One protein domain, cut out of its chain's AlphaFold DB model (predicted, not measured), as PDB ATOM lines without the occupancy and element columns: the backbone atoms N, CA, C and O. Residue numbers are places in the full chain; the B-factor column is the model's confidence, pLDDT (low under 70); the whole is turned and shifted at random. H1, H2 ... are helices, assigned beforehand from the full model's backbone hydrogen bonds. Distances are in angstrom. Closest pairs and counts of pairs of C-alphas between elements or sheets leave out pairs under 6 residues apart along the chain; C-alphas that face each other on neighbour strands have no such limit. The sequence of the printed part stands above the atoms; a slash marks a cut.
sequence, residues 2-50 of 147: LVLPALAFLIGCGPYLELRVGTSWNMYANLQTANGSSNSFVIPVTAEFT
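What this domain is: This is residues 2 to 50 of the 147 residues of the protein "Unannotated protein" of freshwater metagenome (UniProt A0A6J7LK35). This domain has little regular structure: helix H1 sticks out with residues 2 to 10 as an arm from a small body of loops, in which the short helix H2 lies. The printed part has 49 residues, with two named helices, H1 then H2, and no named strand; the class is all helix, though the named elements hold only 15 residues. The whole is compact, with a radius of gyration of the C-alphas of 10.7 A, and spans 31 by 23 by 20 A.

How they stand to each other: H1, residues 3 to 13, stands free over residues 3 to 10. Every O i to N i+4 pair in H1 is within hydrogen-bond range. H2, residues 26 to 29, is apart from H1. H2 is too short for such a pair, and its one O i to N i+3 pair is not within range. Residues 33 to 34 pair with residues 37 to 38, antiparallel.

Where its parts are: H1 runs 15.3 A from C-alpha 3 at (-53.991, -34.305, -34.252) to C-alpha 13 at (-47.423, -43.133, -23.569). H2 ends at C-alpha 29, (-35.024, -49.965, -25.610).

The domain as a whole: Without the free stretch, the body spans 21 by 21 by 14 A. The link from H1 to H2 is long, and the printed part has no cut. Confidence is low, under 70, at residues 19 to 29, 34 to 35 and 49.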
ATOM      1  N   LEU A   2     -52.789 -30.225 -34.714       90.56
ATOM      2  CA  LEU A   2     -52.313 -30.908 -33.491       90.56
ATOM      3  C   LEU A   2     -52.682 -32.399 -33.393       90.56
ATOM      4  O   LEU A   2     -52.214 -33.086 -32.495       90.56
ATOM      5  N   VAL A   3     -53.488 -32.920 -34.319       90.25
ATOM      6  CA  VAL A   3     -53.991 -34.305 -34.252       90.25
ATOM      7  C   VAL A   3     -52.861 -35.332 -34.391       90.25
ATOM      8  O   VAL A   3     -52.773 -36.251 -33.588       90.25
ATOM      9  N   LEU A   4     -51.969 -35.153 -35.369       87.75
ATOM     10  CA  LEU A   4     -50.827 -36.049 -35.592       87.75
ATOM     11  C   LEU A   4     -49.841 -36.087 -34.407       87.75
ATOM     12  O   LEU A   4     -49.543 -37.190 -33.948       87.75
ATOM     13  N   PRO A   5     -49.355 -34.948 -33.867       88.06
ATOM     14  CA  PRO A   5     -48.460 -34.988 -32.712       88.06
ATOM     15  C   PRO A   5     -49.148 -35.526 -31.452       88.06
ATOM     16  O   PRO A   5     -48.524 -36.271 -30.703       88.06
ATOM     17  N   ALA A   6     -50.438 -35.233 -31.241       87.06
ATOM     18  CA  ALA A   6     -51.190 -35.803 -30.125       87.06
ATOM     19  C   ALA A   6     -51.314 -37.332 -30.233       87.06
ATOM     20  O   ALA A   6     -51.119 -38.037 -29.246       87.06
ATOM     21  N   LEU A   7     -51.579 -37.863 -31.431       84.50
ATOM     22  CA  LEU A   7     -51.660 -39.308 -31.652       84.50
ATOM     23  C   LEU A   7     -50.306 -39.996 -31.419       84.50
ATOM     24  O   LEU A   7     -50.245 -41.035 -30.766       84.50
ATOM     25  N   ALA A   8     -49.217 -39.405 -31.919       82.25
ATOM     26  CA  ALA A   8     -47.867 -39.918 -31.698       82.25
ATOM     27  C   ALA A   8     -47.507 -39.938 -30.203       82.25
ATOM     28  O   ALA A   8     -46.968 -40.931 -29.715       82.25
ATOM     29  N   PHE A   9     -47.867 -38.880 -29.472       84.38
ATOM     30  CA  PHE A   9     -47.685 -38.806 -28.025       84.38
ATOM     31  C   PHE A   9     -48.466 -39.910 -27.297       84.38
ATOM     32  O   PHE A   9     -47.887 -40.633 -26.493       84.38
ATOM     33  N   LEU A  10     -49.743 -40.120 -27.638       80.75
ATOM     34  CA  LEU A  10     -50.568 -41.179 -27.040       80.75
ATOM     35  C   LEU A  10     -49.998 -42.585 -27.284       80.75
ATOM     36  O   LEU A  10     -50.000 -43.413 -26.374       80.75
ATOM     37  N   ILE A  11     -49.468 -42.855 -28.481       78.50
ATOM     38  CA  ILE A  11     -48.799 -44.130 -28.785       78.50
ATOM     39  C   ILE A  11     -47.523 -44.284 -27.943       78.50
ATOM     40  O   ILE A  11     -47.261 -45.371 -27.426       78.50
ATOM     41  N   GLY A  12     -46.755 -43.204 -27.770       75.69
ATOM     42  CA  GLY A  12     -45.552 -43.178 -26.933       75.69
ATOM     43  C   GLY A  12     -45.834 -43.363 -25.438       75.69
ATOM     44  O   GLY A  12     -45.028 -43.971 -24.740       75.69
ATOM     45  N   CYS A  13     -46.991 -42.910 -24.949       78.81
ATOM     46  CA  CYS A  13     -47.423 -43.133 -23.569       78.81
ATOM     47  C   CYS A  13     -47.899 -44.569 -23.301       78.81
ATOM     48  O   CYS A  13     -47.912 -44.986 -22.148       78.81
ATOM     49  N   GLY A  14     -48.269 -45.336 -24.333       75.12
ATOM     50  CA  GLY A  14     -48.835 -46.686 -24.204       75.12
ATOM     51  C   GLY A  14     -48.093 -47.635 -23.241       75.12
ATOM     52  O   GLY A  14     -48.762 -48.271 -22.426       75.12
ATOM     53  N   PRO A  15     -46.747 -47.718 -23.278       72.94
ATOM     54  CA  PRO A  15     -45.951 -48.464 -22.303       72.94
ATOM     55  C   PRO A  15     -46.144 -48.036 -20.849       72.94
ATOM     56  O   PRO A  15     -46.319 -48.877 -19.973       72.94
ATOM     57  N   TYR A  16     -46.151 -46.728 -20.596       75.25
ATOM     58  CA  TYR A  16     -46.282 -46.157 -19.256       75.25
ATOM     59  C   TYR A  16     -47.699 -46.276 -18.694       75.25
ATOM     60  O   TYR A  16     -47.885 -46.224 -17.483       75.25
ATOM     61  N   LEU A  17     -48.680 -46.448 -19.582       74.81
ATOM     62  CA  LEU A  17     -50.069 -46.755 -19.245       74.81
ATOM     63  C   LEU A  17     -50.329 -48.265 -19.118       74.81
ATOM     64  O   LEU A  17     -51.471 -48.657 -18.914       74.81
ATOM     65  N   GLU A  18     -49.309 -49.108 -19.314       72.25
ATOM     66  CA  GLU A  18     -49.411 -50.570 -19.244       72.25
ATOM     67  C   GLU A  18     -50.414 -51.202 -20.226       72.25
ATOM     68  O   GLU A  18     -50.863 -52.327 -20.031       72.25
ATOM     69  N   LEU A  19     -50.744 -50.508 -21.320       69.56
ATOM     70  CA  LEU A  19     -51.728 -50.983 -22.303       69.56
ATOM     71  C   LEU A  19     -51.093 -51.797 -23.436       69.56
ATOM     72  O   LEU A  19     -51.754 -52.643 -24.036       69.56
ATOM     73  N   ARG A  20     -49.826 -51.520 -23.777       66.25
ATOM     74  CA  ARG A  20     -49.169 -52.107 -24.954       66.25
ATOM     75  C   ARG A  20     -47.655 -52.154 -24.801       66.25
ATOM     76  O   ARG A  20     -46.959 -51.181 -25.097       66.25
ATOM     77  N   VAL A  21     -47.144 -53.309 -24.386       62.47
ATOM     78  CA  VAL A  21     -45.718 -53.502 -24.061       62.47
ATOM     79  C   VAL A  21     -45.004 -54.377 -25.100       62.47
ATOM     80  O   VAL A  21     -43.805 -54.225 -25.309       62.47
ATOM     81  N   GLY A  22     -45.733 -55.228 -25.836       58.94
ATOM     82  CA  GLY A  22     -45.145 -56.187 -26.781       58.94
ATOM     83  C   GLY A  22     -44.772 -55.643 -28.168       58.94
ATOM     84  O   GLY A  22     -44.014 -56.289 -28.883       58.94
ATOM     85  N   THR A  23     -45.284 -54.475 -28.580       60.28
ATOM     86  CA  THR A  23     -45.041 -53.915 -29.932       60.28
ATOM     87  C   THR A  23     -44.714 -52.419 -29.925       60.28
ATOM     88  O   THR A  23     -44.941 -51.730 -30.920       60.28
ATOM     89  N   SER A  24     -44.281 -51.894 -28.783       65.56
ATOM     90  CA  SER A  24     -44.015 -50.465 -28.582       65.56
ATOM     91  C   SER A  24     -42.509 -50.198 -28.525       65.56
ATOM     92  O   SER A  24     -41.695 -51.113 -28.652       65.56
ATOM     93  N   TRP A  25     -42.128 -48.942 -28.291       63.03
ATOM     94  CA  TRP A  25     -40.735 -48.501 -28.153       63.03
ATOM     95  C   TRP A  25     -39.943 -49.323 -27.118       63.03
ATOM     96  O   TRP A  25     -38.736 -49.505 -27.268       63.03
ATOM     97  N   ASN A  26     -40.636 -49.913 -26.140       67.06
ATOM     98  CA  ASN A  26     -40.078 -50.853 -25.169       67.06
ATOM     99  C   ASN A  26     -39.306 -52.014 -25.780       67.06
ATOM    100  O   ASN A  26     -38.318 -52.447 -25.195       67.06
ATOM    101  N   MET A  27     -39.727 -52.509 -26.944       67.81
ATOM    102  CA  MET A  27     -39.045 -53.618 -27.602       67.81
ATOM    103  C   MET A  27     -37.627 -53.225 -28.046       67.81
ATOM    104  O   MET A  27     -36.716 -54.040 -27.949       67.81
ATOM    105  N   TYR A  28     -37.424 -51.979 -28.488       65.81
ATOM    106  CA  TYR A  28     -36.120 -51.489 -28.952       65.81
ATOM    107  C   TYR A  28     -35.205 -51.058 -27.807       65.81
ATOM    108  O   TYR A  28     -33.997 -51.253 -27.877       65.81
ATOM    109  N   ALA A  29     -35.778 -50.471 -26.756       67.19
ATOM    110  CA  ALA A  29     -35.024 -49.965 -25.610       67.19
ATOM    111  C   ALA A  29     -34.863 -50.996 -24.475       67.19
ATOM    112  O   ALA A  29     -34.299 -50.664 -23.437       67.19
ATOM    113  N   ASN A  30     -35.401 -52.213 -24.646       71.38
ATOM    114  CA  ASN A  30     -35.617 -53.188 -23.570       71.38
ATOM    115  C   ASN A  30     -36.227 -52.530 -22.315       71.38
ATOM    116  O   ASN A  30     -35.802 -52.771 -21.183       71.38
ATOM    117  N   LEU A  31     -37.192 -51.632 -22.538       72.12
ATOM    118  CA  LEU A  31     -37.828 -50.894 -21.460       72.12
ATOM    119  C   LEU A  31     -38.811 -51.825 -20.749       72.12
ATOM    120  O   LEU A  31     -39.749 -52.350 -21.356       72.12
ATOM    121  N   GLN A  32     -38.579 -52.027 -19.462       73.56
ATOM    122  CA  GLN A  32     -39.479 -52.735 -18.572       73.56
ATOM    123  C   GLN A  32     -40.485 -51.710 -18.061       73.56
ATOM    124  O   GLN A  32     -40.069 -50.692 -17.530       73.56
ATOM    125  N   THR A  33     -41.779 -51.935 -18.278       70.12
ATOM    126  CA  THR A  33     -42.880 -51.081 -17.786       70.12
ATOM    127  C   THR A  33     -44.031 -51.988 -17.351       70.12
ATOM    128  O   THR A  33     -45.061 -52.083 -18.026       70.12
ATOM    129  N   ALA A  34     -43.780 -52.763 -16.302       69.69
ATOM    130  CA  ALA A  34     -44.706 -53.761 -15.789       69.69
ATOM    131  C   ALA A  34     -44.691 -53.737 -14.260       69.69
ATOM    132  O   ALA A  34     -43.660 -53.426 -13.651       69.69
ATOM    133  N   ASN A  35     -45.818 -54.120 -13.663       69.00
ATOM    134  CA  ASN A  35     -46.010 -54.176 -12.216       69.00
ATOM    135  C   ASN A  35     -45.736 -52.815 -11.543       69.00
ATOM    136  O   ASN A  35     -44.996 -52.748 -10.558       69.00
ATOM    137  N   GLY A  36     -46.214 -51.716 -12.138       71.25
ATOM    138  CA  GLY A  36     -46.109 -50.387 -11.531       71.25
ATOM    139  C   GLY A  36     -44.698 -49.790 -11.554       71.25
ATOM    140  O   GLY A  36     -44.482 -48.673 -11.079       71.25
ATOM    141  N   SER A  37     -43.724 -50.506 -12.120       70.62
ATOM    142  CA  SER A  37     -42.320 -50.119 -12.138       70.62
ATOM    143  C   SER A  37     -41.781 -50.030 -13.557       70.62
ATOM    144  O   SER A  37     -42.208 -50.751 -14.470       70.62
ATOM    145  N   SER A  38     -40.799 -49.150 -13.740       77.12
ATOM    146  CA  SER A  38     -40.007 -49.135 -14.954       77.12
ATOM    147  C   SER A  38     -38.508 -49.052 -14.708       77.12
ATOM    148  O   SER A  38     -38.048 -48.486 -13.717       77.12
ATOM    149  N   ASN A  39     -37.733 -49.566 -15.663       77.88
ATOM    150  CA  ASN A  39     -36.282 -49.361 -15.708       77.88
ATOM    151  C   ASN A  39     -35.893 -48.025 -16.378       77.88
ATOM    152  O   ASN A  39     -34.717 -47.786 -16.658       77.88
ATOM    153  N   SER A  40     -36.864 -47.146 -16.655       77.75
ATOM    154  CA  SER A  40     -36.618 -45.811 -17.193       77.75
ATOM    155  C   SER A  40     -36.075 -44.888 -16.108       77.75
ATOM    156  O   SER A  40     -36.684 -44.730 -15.054       77.75
ATOM    157  N   PHE A  41     -34.989 -44.176 -16.410       76.94
ATOM    158  CA  PHE A  41     -34.459 -43.144 -15.517       76.94
ATOM    159  C   PHE A  41     -35.423 -41.956 -15.330       76.94
ATOM    160  O   PHE A  41     -35.436 -41.330 -14.276       76.94
ATOM    161  N   VAL A  42     -36.227 -41.629 -16.351       78.69
ATOM    162  CA  VAL A  42     -37.073 -40.418 -16.359       78.69
ATOM    163  C   VAL A  42     -38.453 -40.674 -15.753       78.69
ATOM    164  O   VAL A  42     -39.005 -39.800 -15.090       78.69
ATOM    165  N   ILE A  43     -39.026 -41.856 -15.985       77.50
ATOM    166  CA  ILE A  43     -40.379 -42.210 -15.535       77.50
ATOM    167  C   ILE A  43     -40.295 -43.559 -14.812       77.50
ATOM    168  O   ILE A  43     -40.564 -44.586 -15.427       77.50
ATOM    169  N   PRO A  44     -39.890 -43.592 -13.531       70.25
ATOM    170  CA  PRO A  44     -39.631 -44.842 -12.806       70.25
ATOM    171  C   PRO A  44     -40.904 -45.609 -12.412       70.25
ATOM    172  O   PRO A  44     -40.827 -46.780 -12.056       70.25
ATOM    173  N   VAL A  45     -42.069 -44.957 -12.474       74.69
ATOM    174  CA  VAL A  45     -43.364 -45.518 -12.068       74.69
ATOM    175  C   VAL A  45     -44.296 -45.544 -13.270       74.69
ATOM    176  O   VAL A  45     -44.386 -44.564 -14.015       74.69
ATOM    177  N   THR A  46     -44.990 -46.658 -13.455       75.44
ATOM    178  CA  THR A  46     -46.028 -46.822 -14.476       75.44
ATOM    179  C   THR A  46     -47.403 -46.686 -13.838       75.44
ATOM    180  O   THR A  46     -47.586 -46.904 -12.641       75.44
ATOM    181  N   ALA A  47     -48.386 -46.271 -14.630       72.81
ATOM    182  CA  ALA A  47     -49.763 -46.223 -14.179       72.81
ATOM    183  C   ALA A  47     -50.428 -47.570 -14.485       72.81
ATOM    184  O   ALA A  47     -50.702 -47.876 -15.646       72.81
ATOM    185  N   GLU A  48     -50.693 -48.353 -13.440       70.81
ATOM    186  CA  GLU A  48     -51.378 -49.651 -13.510       70.81
ATOM    187  C   GLU A  48     -52.877 -49.469 -13.807       70.81
ATOM    188  O   GLU A  48     -53.749 -49.716 -12.975       70.81
ATOM    189  N   PHE A  49     -53.220 -49.001 -15.008       69.88
ATOM    190  CA  PHE A  49     -54.625 -48.866 -15.407       69.88
ATOM    191  C   PHE A  49     -55.331 -50.224 -15.519       69.88
ATOM    192  O   PHE A  49     -56.560 -50.288 -15.447       69.88
ATOM    193  N   THR A  50     -54.571 -51.309 -15.700       70.25
ATOM    194  CA  THR A  50     -55.098 -52.669 -15.827       70.25
ATOM    195  C   THR A  50     -54.177 -53.685 -15.157       70.25
ATOM    196  O   THR A  50     -52.970 -53.631 -15.346       70.25
TER     197      THR A  50